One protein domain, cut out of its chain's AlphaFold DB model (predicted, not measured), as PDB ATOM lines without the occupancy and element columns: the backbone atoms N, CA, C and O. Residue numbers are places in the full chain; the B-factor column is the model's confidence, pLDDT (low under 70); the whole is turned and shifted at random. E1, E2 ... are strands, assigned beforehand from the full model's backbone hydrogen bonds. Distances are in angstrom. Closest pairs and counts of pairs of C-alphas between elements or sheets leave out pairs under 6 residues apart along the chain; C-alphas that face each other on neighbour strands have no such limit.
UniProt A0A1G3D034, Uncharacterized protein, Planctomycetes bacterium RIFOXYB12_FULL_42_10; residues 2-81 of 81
ATOM      1  N   GLU A   2      20.236  12.447 -39.242       98.50
ATOM      2  CA  GLU A   2      21.030  12.251 -40.452       98.50
ATOM      3  C   GLU A   2      20.244  11.441 -41.488       98.50
ATOM      4  O   GLU A   2      19.498  10.521 -41.144       98.50
ATOM      5  N   PHE A   3      20.451  11.774 -42.759       98.62
ATOM      6  CA  PHE A   3      19.855  11.121 -43.919       98.62
ATOM      7  C   PHE A   3      20.943  10.570 -44.842       98.62
ATOM      8  O   PHE A   3      21.993  11.191 -45.035       98.62
ATOM      9  N   SER A   4      20.678   9.408 -45.428       98.50
ATOM     10  CA  SER A   4      21.514   8.764 -46.436       98.50
ATOM     11  C   SER A   4      20.648   8.282 -47.595       98.50
ATOM     12  O   SER A   4      19.536   7.809 -47.387       98.50
ATOM     13  N   TRP A   5      21.170   8.357 -48.817       97.62
ATOM     14  CA  TRP A   5      20.520   7.820 -50.020       97.62
ATOM     15  C   TRP A   5      21.202   6.554 -50.563       97.62
ATOM     16  O   TRP A   5      20.797   6.030 -51.598       97.62
ATOM     17  N   ASP A   6      22.264   6.064 -49.920       96.31
ATOM     18  CA  ASP A   6      23.080   4.942 -50.408       96.31
ATOM     19  C   ASP A   6      23.208   3.782 -49.413       96.31
ATOM     20  O   ASP A   6      24.168   3.006 -49.459       96.31
ATOM     21  N   GLY A   7      22.211   3.641 -48.539       95.75
ATOM     22  CA  GLY A   7      22.150   2.575 -47.543       95.75
ATOM     23  C   GLY A   7      22.955   2.855 -46.275       95.75
ATOM     24  O   GLY A   7      23.081   1.957 -45.442       95.75
ATOM     25  N   GLY A   8      23.448   4.082 -46.090       96.62
ATOM     26  CA  GLY A   8      24.227   4.493 -44.920       96.62
ATOM     27  C   GLY A   8      25.740   4.517 -45.143       96.62
ATOM     28  O   GLY A   8      26.485   4.485 -44.164       96.62
ATOM     29  N   LYS A   9      26.212   4.574 -46.398       96.44
ATOM     30  CA  LYS A   9      27.643   4.751 -46.709       96.44
ATOM     31  C   LYS A   9      28.058   6.207 -46.527       96.44
ATOM     32  O   LYS A   9      29.120   6.471 -45.967       96.44
ATOM     33  N   PHE A  10      27.205   7.137 -46.953       96.56
ATOM     34  CA  PHE A  10      27.366   8.568 -46.713       96.56
ATOM     35  C   PHE A  10      26.142   9.135 -45.992       96.56
ATOM     36  O   PHE A  10      25.003   8.818 -46.338       96.56
ATOM     37  N   TRP A  11      26.393   9.990 -45.000       98.00
ATOM     38  CA  TRP A  11      25.377  10.617 -44.155       98.00
ATOM     39  C   TRP A  11      25.453  12.134 -44.279       98.00
ATOM     40  O   TRP A  11      26.538  12.712 -44.283       98.00
ATOM     41  N   THR A  12      24.295  12.777 -44.375       97.50
ATOM     42  CA  THR A  12      24.162  14.236 -44.358       97.50
ATOM     43  C   THR A  12      23.249  14.635 -43.209       97.50
ATOM     44  O   THR A  12      22.215  14.004 -42.987       97.50
ATOM     45  N   LYS A  13      23.624  15.677 -42.462       97.62
ATOM     46  CA  LYS A  13      22.764  16.239 -41.415       97.62
ATOM     47  C   LYS A  13      21.543  16.896 -42.050       97.62
ATOM     48  O   LYS A  13      21.674  17.578 -43.063       97.62
ATOM     49  N   VAL A  14      20.384  16.701 -41.437       97.62
ATOM     50  CA  VAL A  14      19.127  17.325 -41.871       97.62
ATOM     51  C   VAL A  14      18.667  18.361 -40.860       97.62
ATOM     52  O   VAL A  14      19.034  18.295 -39.681       97.62
ATOM     53  N   GLU A  15      17.872  19.312 -41.334       96.50
ATOM     54  CA  GLU A  15      17.240  20.303 -40.478       96.50
ATOM     55  C   GLU A  15      16.144  19.640 -39.641       96.50
ATOM     56  O   GLU A  15      15.386  18.790 -40.115       96.50
ATOM     57  N   LEU A  16      16.115  19.996 -38.359       97.69
ATOM     58  CA  LEU A  16      15.077  19.554 -37.443       97.69
ATOM     59  C   LEU A  16      13.955  20.583 -37.449       97.69
ATOM     60  O   LEU A  16      14.219  21.782 -37.430       97.69
ATOM     61  N   GLY A  17      12.721  20.102 -37.392       97.69
ATOM     62  CA  GLY A  17      11.561  20.946 -37.171       97.69
ATOM     63  C   GLY A  17      11.503  21.503 -35.748       97.69
ATOM     64  O   GLY A  17      12.455  21.410 -34.953       97.69
ATOM     65  N   GLU A  18      10.342  22.079 -35.443       97.81
ATOM     66  CA  GLU A  18      10.047  22.716 -34.164       97.81
ATOM     67  C   GLU A  18      10.312  21.784 -32.972       97.81
ATOM     68  O   GLU A  18      10.119  20.565 -33.033       97.81
ATOM     69  N   ASP A  19      10.802  22.379 -31.887       96.81
ATOM     70  CA  ASP A  19      11.076  21.687 -30.637       96.81
ATOM     71  C   ASP A  19       9.906  21.853 -29.669       96.81
ATOM     72  O   ASP A  19       9.708  22.922 -29.095       96.81
ATOM     73  N   TYR A  20       9.151  20.777 -29.459       97.44
ATOM     74  CA  TYR A  20       8.072  20.734 -28.470       97.44
ATOM     75  C   TYR A  20       8.523  20.151 -27.117       97.44
ATOM     76  O   TYR A  20       7.691  19.868 -26.251       97.44
ATOM     77  N   GLY A  21       9.831  19.962 -26.913       97.12
ATOM     78  CA  GLY A  21      10.436  19.486 -25.672       97.12
ATOM     79  C   GLY A  21      10.954  18.044 -25.730       97.12
ATOM     80  O   GLY A  21      10.605  17.254 -26.605       97.12
ATOM     81  N   GLN A  22      11.763  17.684 -24.727       95.44
ATOM     82  CA  GLN A  22      12.597  16.467 -24.683       95.44
ATOM     83  C   GLN A  22      11.871  15.119 -24.869       95.44
ATOM     84  O   GLN A  22      12.510  14.126 -25.205       95.44
ATOM     85  N   TYR A  23      10.563  15.058 -24.609       96.31
ATOM     86  CA  TYR A  23       9.770  13.825 -24.708       96.31
ATOM     87  C   TYR A  23       8.827  13.812 -25.917       96.31
ATOM     88  O   TYR A  23       8.097  12.841 -26.109       96.31
ATOM     89  N   SER A  24       8.820  14.880 -26.717       97.56
ATOM     90  CA  SER A  24       8.040  14.944 -27.947       97.56
ATOM     91  C   SER A  24       8.775  14.250 -29.088       97.56
ATOM     92  O   SER A  24      10.004  14.161 -29.114       97.56
ATOM     93  N   PHE A  25       8.022  13.833 -30.102       97.38
ATOM     94  CA  PHE A  25       8.623  13.646 -31.413       97.38
ATOM     95  C   PHE A  25       9.190  14.968 -31.917       97.38
ATOM     96  O   PHE A  25       8.613  16.036 -31.697       97.38
ATOM     97  N   ARG A  26      10.305  14.863 -32.639       97.44
ATOM     98  CA  ARG A  26      10.893  15.967 -33.383       97.44
ATOM     99  C   ARG A  26      10.859  15.635 -34.860       97.44
ATOM    100  O   ARG A  26      11.468  14.657 -35.296       97.44
ATOM    101  N   THR A  27      10.109  16.428 -35.614       97.94
ATOM    102  CA  THR A  27      10.057  16.293 -37.067       97.94
ATOM    103  C   THR A  27      11.388  16.717 -37.677       97.94
ATOM    104  O   THR A  27      12.224  17.366 -37.045       97.94
ATOM    105  N   TRP A  28      11.608  16.309 -38.914       98.00
ATOM    106  CA  TRP A  28      12.742  16.711 -39.729       98.00
ATOM    107  C   TRP A  28      12.321  16.580 -41.185       98.00
ATOM    108  O   TRP A  28      11.431  15.792 -41.515       98.00
ATOM    109  N   GLU A  29      12.981  17.328 -42.053       97.19
ATOM    110  CA  GLU A  29      12.746  17.257 -43.487       97.19
ATOM    111  C   GLU A  29      14.047  17.450 -44.260       97.19
ATOM    112  O   GLU A  29      15.044  17.971 -43.757       97.19
ATOM    113  N   THR A  30      14.065  16.961 -45.495       96.69
ATOM    114  CA  THR A  30      15.192  17.169 -46.395       96.69
ATOM    115  C   THR A  30      14.746  17.082 -47.844       96.69
ATOM    116  O   THR A  30      13.896  16.263 -48.199       96.69
ATOM    117  N   THR A  31      15.355  17.905 -48.694       95.88
ATOM    118  CA  THR A  31      15.186  17.820 -50.144       95.88
ATOM    119  C   THR A  31      16.304  16.968 -50.719       95.88
ATOM    120  O   THR A  31      17.478  17.332 -50.669       95.88
ATOM    121  N   TRP A  32      15.932  15.840 -51.316       95.00
ATOM    122  CA  TRP A  32      16.859  14.959 -52.011       95.00
ATOM    123  C   TRP A  32      16.574  14.951 -53.510       95.00
ATOM    124  O   TRP A  32      15.470  14.631 -53.944       95.00
ATOM    125  N   ILE A  33      17.598  15.277 -54.301       94.94
ATOM    126  CA  ILE A  33      17.550  15.203 -55.762       94.94
ATOM    127  C   ILE A  33      18.372  13.982 -56.201       94.94
ATOM    128  O   ILE A  33      19.602  13.987 -56.050       94.94
ATOM    129  N   PRO A  34      17.740  12.920 -56.732       94.31
ATOM    130  CA  PRO A  34      18.461  11.741 -57.188       94.31
ATOM    131  C   PRO A  34      19.359  12.076 -58.384       94.31
ATOM    132  O   PRO A  34      18.931  12.683 -59.360       94.31
ATOM    133  N   LYS A  35      20.624  11.647 -58.321       91.88
ATOM    134  CA  LYS A  35      21.622  11.901 -59.379       91.88
ATOM    135  C   LYS A  35      21.460  11.012 -60.616       91.88
ATOM    136  O   LYS A  35      22.045  11.302 -61.653       91.88
ATOM    137  N   ARG A  36      20.750   9.891 -60.491       93.81
ATOM    138  CA  ARG A  36      20.505   8.926 -61.567       93.81
ATOM    139  C   ARG A  36      19.167   8.232 -61.348       93.81
ATOM    140  O   ARG A  36      18.632   8.236 -60.245       93.81
ATOM    141  N   THR A  37      18.650   7.610 -62.395       96.50
ATOM    142  CA  THR A  37      17.547   6.658 -62.270       96.50
ATOM    143  C   THR A  37      18.036   5.356 -61.632       96.50
ATOM    144  O   THR A  37      19.240   5.080 -61.568       96.50
ATOM    145  N   GLY A  38      17.097   4.537 -61.164       96.81
ATOM    146  CA  GLY A  38      17.368   3.220 -60.601       96.81
ATOM    147  C   GLY A  38      17.118   3.129 -59.099       96.81
ATOM    148  O   GLY A  38      16.405   3.939 -58.509       96.81
ATOM    149  N   LYS A  39      17.682   2.083 -58.491       97.50
ATOM    150  CA  LYS A  39      17.470   1.747 -57.080       97.50
ATOM    151  C   LYS A  39      18.314   2.613 -56.147       97.50
ATOM    152  O   LYS A  39      19.510   2.800 -56.381       97.50
ATOM    153  N   TYR A  40      17.691   3.043 -55.058       97.88
ATOM    154  CA  TYR A  40      18.321   3.698 -53.918       97.88
ATOM    155  C   TYR A  40      17.852   3.044 -52.623       97.88
ATOM    156  O   TYR A  40      16.748   2.506 -52.565       97.88
ATOM    157  N   VAL A  41      18.679   3.124 -51.584       98.19
ATOM    158  CA  VAL A  41      18.293   2.738 -50.225       98.19
ATOM    159  C   VAL A  41      18.377   3.993 -49.379       98.19
ATOM    160  O   VAL A  41      19.471   4.474 -49.081       98.19
ATOM    161  N   LEU A  42      17.213   4.541 -49.055       98.25
ATOM    162  CA  LEU A  42      17.100   5.689 -48.174       98.25
ATOM    163  C   LEU A  42      17.246   5.203 -46.738       98.25
ATOM    164  O   LEU A  42      16.558   4.264 -46.350       98.25
ATOM    165  N   SER A  43      18.115   5.835 -45.962       98.56
ATOM    166  CA  SER A  43      18.340   5.485 -44.563       98.56
ATOM    167  C   SER A  43      18.281   6.717 -43.682       98.56
ATOM    168  O   SER A  43      18.659   7.817 -44.096       98.56
ATOM    169  N   VAL A  44      17.851   6.514 -42.443       98.44
ATOM    170  CA  VAL A  44      17.692   7.579 -41.456       98.44
ATOM    171  C   VAL A  44      18.298   7.171 -40.119       98.44
ATOM    172  O   VAL A  44      18.134   6.033 -39.683       98.44
ATOM    173  N   ARG A  45      19.034   8.089 -39.483       98.56
ATOM    174  CA  ARG A  45      19.726   7.831 -38.213       98.56
ATOM    175  C   ARG A  45      19.652   9.032 -37.280       98.56
ATOM    176  O   ARG A  45      20.024  10.149 -37.645       98.56
ATOM    177  N   ALA A  46      19.204   8.792 -36.056       98.38
ATOM    178  CA  ALA A  46      19.202   9.764 -34.975       98.38
ATOM    179  C   ALA A  46      20.348   9.515 -33.983       98.38
ATOM    180  O   ALA A  46      20.742   8.374 -33.733       98.38
ATOM    181  N   THR A  47      20.821  10.614 -33.395       98.12
ATOM    182  CA  THR A  47      21.743  10.655 -32.257       98.12
ATOM    183  C   THR A  47      21.165  11.633 -31.241       98.12
ATOM    184  O   THR A  47      20.807  12.749 -31.629       98.12
ATOM    185  N   ASP A  48      21.028  11.212 -29.985       96.75
ATOM    186  CA  ASP A  48      20.546  12.077 -28.902       96.75
ATOM    187  C   ASP A  48      21.660  12.976 -28.329       96.75
ATOM    188  O   ASP A  48      22.834  12.866 -28.689       96.75
ATOM    189  N   GLU A  49      21.298  13.876 -27.413       95.25
ATOM    190  CA  GLU A  49      22.237  14.810 -26.771       95.25
ATOM    191  C   GLU A  49      23.306  14.118 -25.908       95.25
ATOM    192  O   GLU A  49      24.350  14.706 -25.624       95.25
ATOM    193  N   LYS A  50      23.074  12.863 -25.504       97.44
ATOM    194  CA  LYS A  50      24.031  12.038 -24.753       97.44
ATOM    195  C   LYS A  50      24.953  11.236 -25.677       97.44
ATOM    196  O   LYS A  50      25.811  10.504 -25.187       97.44
ATOM    197  N   GLY A  51      24.798  11.369 -26.994       97.50
ATOM    198  CA  GLY A  51      25.585  10.658 -27.997       97.50
ATOM    199  C   GLY A  51      25.066   9.254 -28.319       97.50
ATOM    200  O   GLY A  51      25.709   8.536 -29.092       97.50
ATOM    201  N   ASN A  52      23.907   8.847 -27.792       97.75
ATOM    202  CA  ASN A  52      23.321   7.555 -28.133       97.75
ATOM    203  C   ASN A  52      22.819   7.606 -29.573       97.75
ATOM    204  O   ASN A  52      21.943   8.400 -29.909       97.75
ATOM    205  N   THR A  53      23.382   6.750 -30.419       98.00
ATOM    206  CA  THR A  53      23.038   6.653 -31.840       98.00
ATOM    207  C   THR A  53      22.334   5.332 -32.110       98.00
ATOM    208  O   THR A  53      22.691   4.312 -31.519       98.00
ATOM    209  N   GLN A  54      21.341   5.341 -33.001       98.19
ATOM    210  CA  GLN A  54      20.656   4.114 -33.418       98.19
ATOM    211  C   GLN A  54      21.654   3.065 -33.951       98.19
ATOM    212  O   GLN A  54      22.553   3.425 -34.720       98.19
ATOM    213  N   PRO A  55      21.510   1.780 -33.576       97.06
ATOM    214  CA  PRO A  55      22.381   0.720 -34.070       97.06
ATOM    215  C   PRO A  55      22.057   0.371 -35.526       97.06
ATOM    216  O   PRO A  55      20.938   0.572 -35.994       97.06
ATOM    217  N   ASP A  56      23.030  -0.178 -36.250       96.38
ATOM    218  CA  ASP A  56      22.808  -0.617 -37.633       96.38
ATOM    219  C   ASP A  56      21.922  -1.873 -37.697       96.38
ATOM    220  O   ASP A  56      20.966  -1.944 -38.469       96.38
ATOM    221  N   GLU A  57      22.190  -2.822 -36.799       94.88
ATOM    222  CA  GLU A  57      21.430  -4.057 -36.651       94.88
ATOM    223  C   GLU A  57      20.513  -4.011 -35.428       94.88
ATOM    224  O   GLU A  57      20.825  -3.404 -34.400       94.88
ATOM    225  N   GLY A  58      19.365  -4.679 -35.538       92.56
ATOM    226  CA  GLY A  58      18.427  -4.807 -34.427       92.56
ATOM    227  C   GLY A  58      18.978  -5.729 -33.340       92.56
ATOM    228  O   GLY A  58      19.531  -6.789 -33.633       92.56
ATOM    229  N   VAL A  59      18.784  -5.358 -32.075       93.81
ATOM    230  CA  VAL A  59      19.133  -6.223 -30.944       93.81
ATOM    231  C   VAL A  59      17.995  -7.212 -30.711       93.81
ATOM    232  O   VAL A  59      16.911  -6.845 -30.254       93.81
ATOM    233  N   TRP A  60      18.237  -8.482 -31.033       95.62
ATOM    234  CA  TRP A  60      17.243  -9.527 -30.822       95.62
ATOM    235  C   TRP A  60      16.976  -9.744 -29.331       95.62
ATOM    236  O   TRP A  60      17.896  -9.811 -28.515       95.62
ATOM    237  N   ASN A  61      15.704  -9.900 -28.983       96.12
ATOM    238  CA  ASN A  61      15.275 -10.347 -27.667       96.12
ATOM    239  C   ASN A  61      13.965 -11.146 -27.792       96.12
ATOM    240  O   ASN A  61      13.182 -10.867 -28.704       96.12
ATOM    241  N   PRO A  62      13.686 -12.098 -26.879       97.50
ATOM    242  CA  PRO A  62      12.522 -12.983 -26.987       97.50
ATOM    243  C   PRO A  62      11.166 -12.263 -27.040       97.50
ATOM    244  O   PRO A  62      10.214 -12.806 -27.590       97.50
ATOM    245  N   GLY A  63      11.070 -11.061 -26.462       97.50
ATOM    246  CA  GLY A  63       9.837 -10.270 -26.422       97.50
ATOM    247  C   GLY A  63       9.647  -9.313 -27.602       97.50
ATOM    248  O   GLY A  63       8.600  -8.681 -27.693       97.50
ATOM    249  N   GLY A  64      10.637  -9.181 -28.493       95.44
ATOM    250  CA  GLY A  64      10.576  -8.249 -29.624       95.44
ATOM    251  C   GLY A  64      10.609  -6.764 -29.235       95.44
ATOM    252  O   GLY A  64      10.117  -5.923 -29.981       95.44
ATOM    253  N   TYR A  65      11.165  -6.421 -28.071       96.75
ATOM    254  CA  TYR A  65      11.203  -5.049 -27.556       96.75
ATOM    255  C   TYR A  65      12.351  -4.211 -28.128       96.75
ATOM    256  O   TYR A  65      13.321  -4.745 -28.656       96.75
ATOM    257  N   LEU A  66      12.263  -2.886 -27.937       95.50
ATOM    258  CA  LEU A  66      13.342  -1.921 -28.199       95.50
ATOM    259  C   LEU A  66      13.857  -1.916 -29.647       95.50
ATOM    260  O   LEU A  66      15.032  -1.653 -29.894       95.50
ATOM    261  N   TRP A  67      12.979  -2.176 -30.617       96.62
ATOM    262  CA  TRP A  67      13.325  -2.021 -32.025       96.62
ATOM    263  C   TRP A  67      13.615  -0.551 -32.346       96.62
ATOM    264  O   TRP A  67      12.706   0.275 -32.399       96.62
ATOM    265  N   ASN A  68      14.893  -0.224 -32.524       97.62
ATOM    266  CA  ASN A  68      15.350   1.141 -32.772       97.62
ATOM    267  C   ASN A  68      16.501   1.221 -33.785       97.62
ATOM    268  O   ASN A  68      17.209   2.232 -33.810       97.62
ATOM    269  N   LYS A  69      16.722   0.173 -34.586       97.62
ATOM    270  CA  LYS A  69      17.803   0.161 -35.577       97.62
ATOM    271  C   LYS A  69      17.606   1.243 -36.643       97.62
ATOM    272  O   LYS A  69      16.514   1.789 -36.791       97.62
ATOM    273  N   ILE A  70      18.662   1.532 -37.397       98.44
ATOM    274  CA  ILE A  70      18.598   2.398 -38.577       98.44
ATOM    275  C   ILE A  70      17.535   1.853 -39.532       98.44
ATOM    276  O   ILE A  70      17.658   0.743 -40.059       98.44
ATOM    277  N   GLU A  71      16.502   2.658 -39.769       97.94
ATOM    278  CA  GLU A  71      15.465   2.319 -40.732       97.94
ATOM    279  C   GLU A  71      15.960   2.585 -42.150       97.94
ATOM    280  O   GLU A  71      16.642   3.582 -42.423       97.94
ATOM    281  N   ARG A  72      15.633   1.651 -43.046       97.94
ATOM    282  CA  ARG A  72      16.069   1.651 -44.443       97.94
ATOM    283  C   ARG A  72      14.894   1.347 -45.358       97.94
ATOM    284  O   ARG A  72      14.213   0.344 -45.173       97.94
ATOM    285  N   GLN A  73      14.712   2.166 -46.386       98.00
ATOM    286  CA  GLN A  73      13.669   2.005 -47.389       98.00
ATOM    287  C   GLN A  73      14.286   1.938 -48.788       98.00
ATOM    288  O   GLN A  73      14.893   2.902 -49.258       98.00
ATOM    289  N   GLU A  74      14.110   0.810 -49.479       98.06
ATOM    290  CA  GLU A  74      14.434   0.725 -50.906       98.06
ATOM    291  C   GLU A  74      13.379   1.493 -51.712       98.06
ATOM    292  O   GLU A  74      12.173   1.326 -51.507       98.06
ATOM    293  N   VAL A  75      13.844   2.331 -52.634       97.38
ATOM    294  CA  VAL A  75      13.008   3.077 -53.578       97.38
ATOM    295  C   VAL A  75      13.585   2.963 -54.987       97.38
ATOM    296  O   VAL A  75      14.792   2.788 -55.169       97.38
ATOM    297  N   PHE A  76      12.728   3.089 -56.001       97.69
ATOM    298  CA  PHE A  76      13.140   3.128 -57.404       97.69
ATOM    299  C   PHE A  76      12.815   4.489 -58.019       97.69
ATOM    300  O   PHE A  76      11.659   4.906 -58.048       97.69
ATOM    301  N   VAL A  77      13.836   5.166 -58.538       97.19
ATOM    302  CA  VAL A  77      13.699   6.441 -59.248       97.19
ATOM    303  C   VAL A  77      13.565   6.158 -60.741       97.19
ATOM    304  O   VAL A  77      14.503   5.681 -61.384       97.19
ATOM    305  N   GLY A  78      12.386   6.442 -61.291       96.12
ATOM    306  CA  GLY A  78      12.116   6.334 -62.723       96.12
ATOM    307  C   GLY A  78      12.752   7.461 -63.539       96.12
ATOM    308  O   GLY A  78      13.189   8.473 -62.994       96.12
ATOM    309  N   ALA A  79      12.791   7.287 -64.861       90.81
ATOM    310  CA  ALA A  79      13.151   8.370 -65.769       90.81
ATOM    311  C   ALA A  79      12.129   9.512 -65.676       90.81
ATOM    312  O   ALA A  79      10.929   9.263 -65.528       90.81
ATOM    313  N   ALA A  80      12.614  10.752 -65.772       81.81
ATOM    314  CA  ALA A  80      11.741  11.900 -65.967       81.81
ATOM    315  C   ALA A  80      10.982  11.728 -67.293       81.81
ATOM    316  O   ALA A  80      11.556  11.246 -68.274       81.81
ATOM    317  N   LYS A  81       9.692  12.062 -67.283       65.56
ATOM    318  CA  LYS A  81       8.862  12.111 -68.488       65.56
ATOM    319  C   LYS A  81       9.056  13.432 -69.214       65.56
ATOM    320  O   LYS A  81       9.276  14.441 -68.508       65.56
TER     321      LYS A  81
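Overview. This is residues 2 to 81 of the 81 residues of an uncharacterized protein of Planctomycetes bacterium RIFOXYB12_FULL_42_10 (UniProt A0A1G3D034). There is little regular structure: a long hairpin of E2 and E3, with short E1 beside E2, bears two wide loops, residues 5 to 37 and 46 to 70, and residues 60 to 65 stick out. The 80 printed residues hold E1, E2 and E3, in that order along the chain and across the antiparallel sheet; the class is all strand, with 18 residues in named elements. The whole is loose, radius of gyration of the C-alphas 15.1 A, spanning 44 by 35 by 19 A.

Along the chain. E1, residues 2 to 4, begins at C-alpha 2 (21.030, 12.251, -40.452) and is 6.9 A long. E2, residues 38 to 45, is 23.0 A long. E3, residues 71 to 77, is 19.1 A long and ends at C-alpha 77 (13.699, 6.441, -59.248).

Arrangement. The strands form a meander, each the antiparallel neighbour of the one before. E1 and E2, a hairpin, stand at 163 degrees; N 2 and O 45 are within hydrogen-bond range at 2.8 A. E2 and E3, also a hairpin, stand at 155 degrees, with N 40 and O 75 within range at 2.9 A. E1 and E3 are apart.

Size, cuts and confidence. The C-alphas farthest apart, of Pro 62 and Lys 81, are 48.6 A apart. Both links are long; the printed part has no cut. Residue 81 alone has pLDDT under 70.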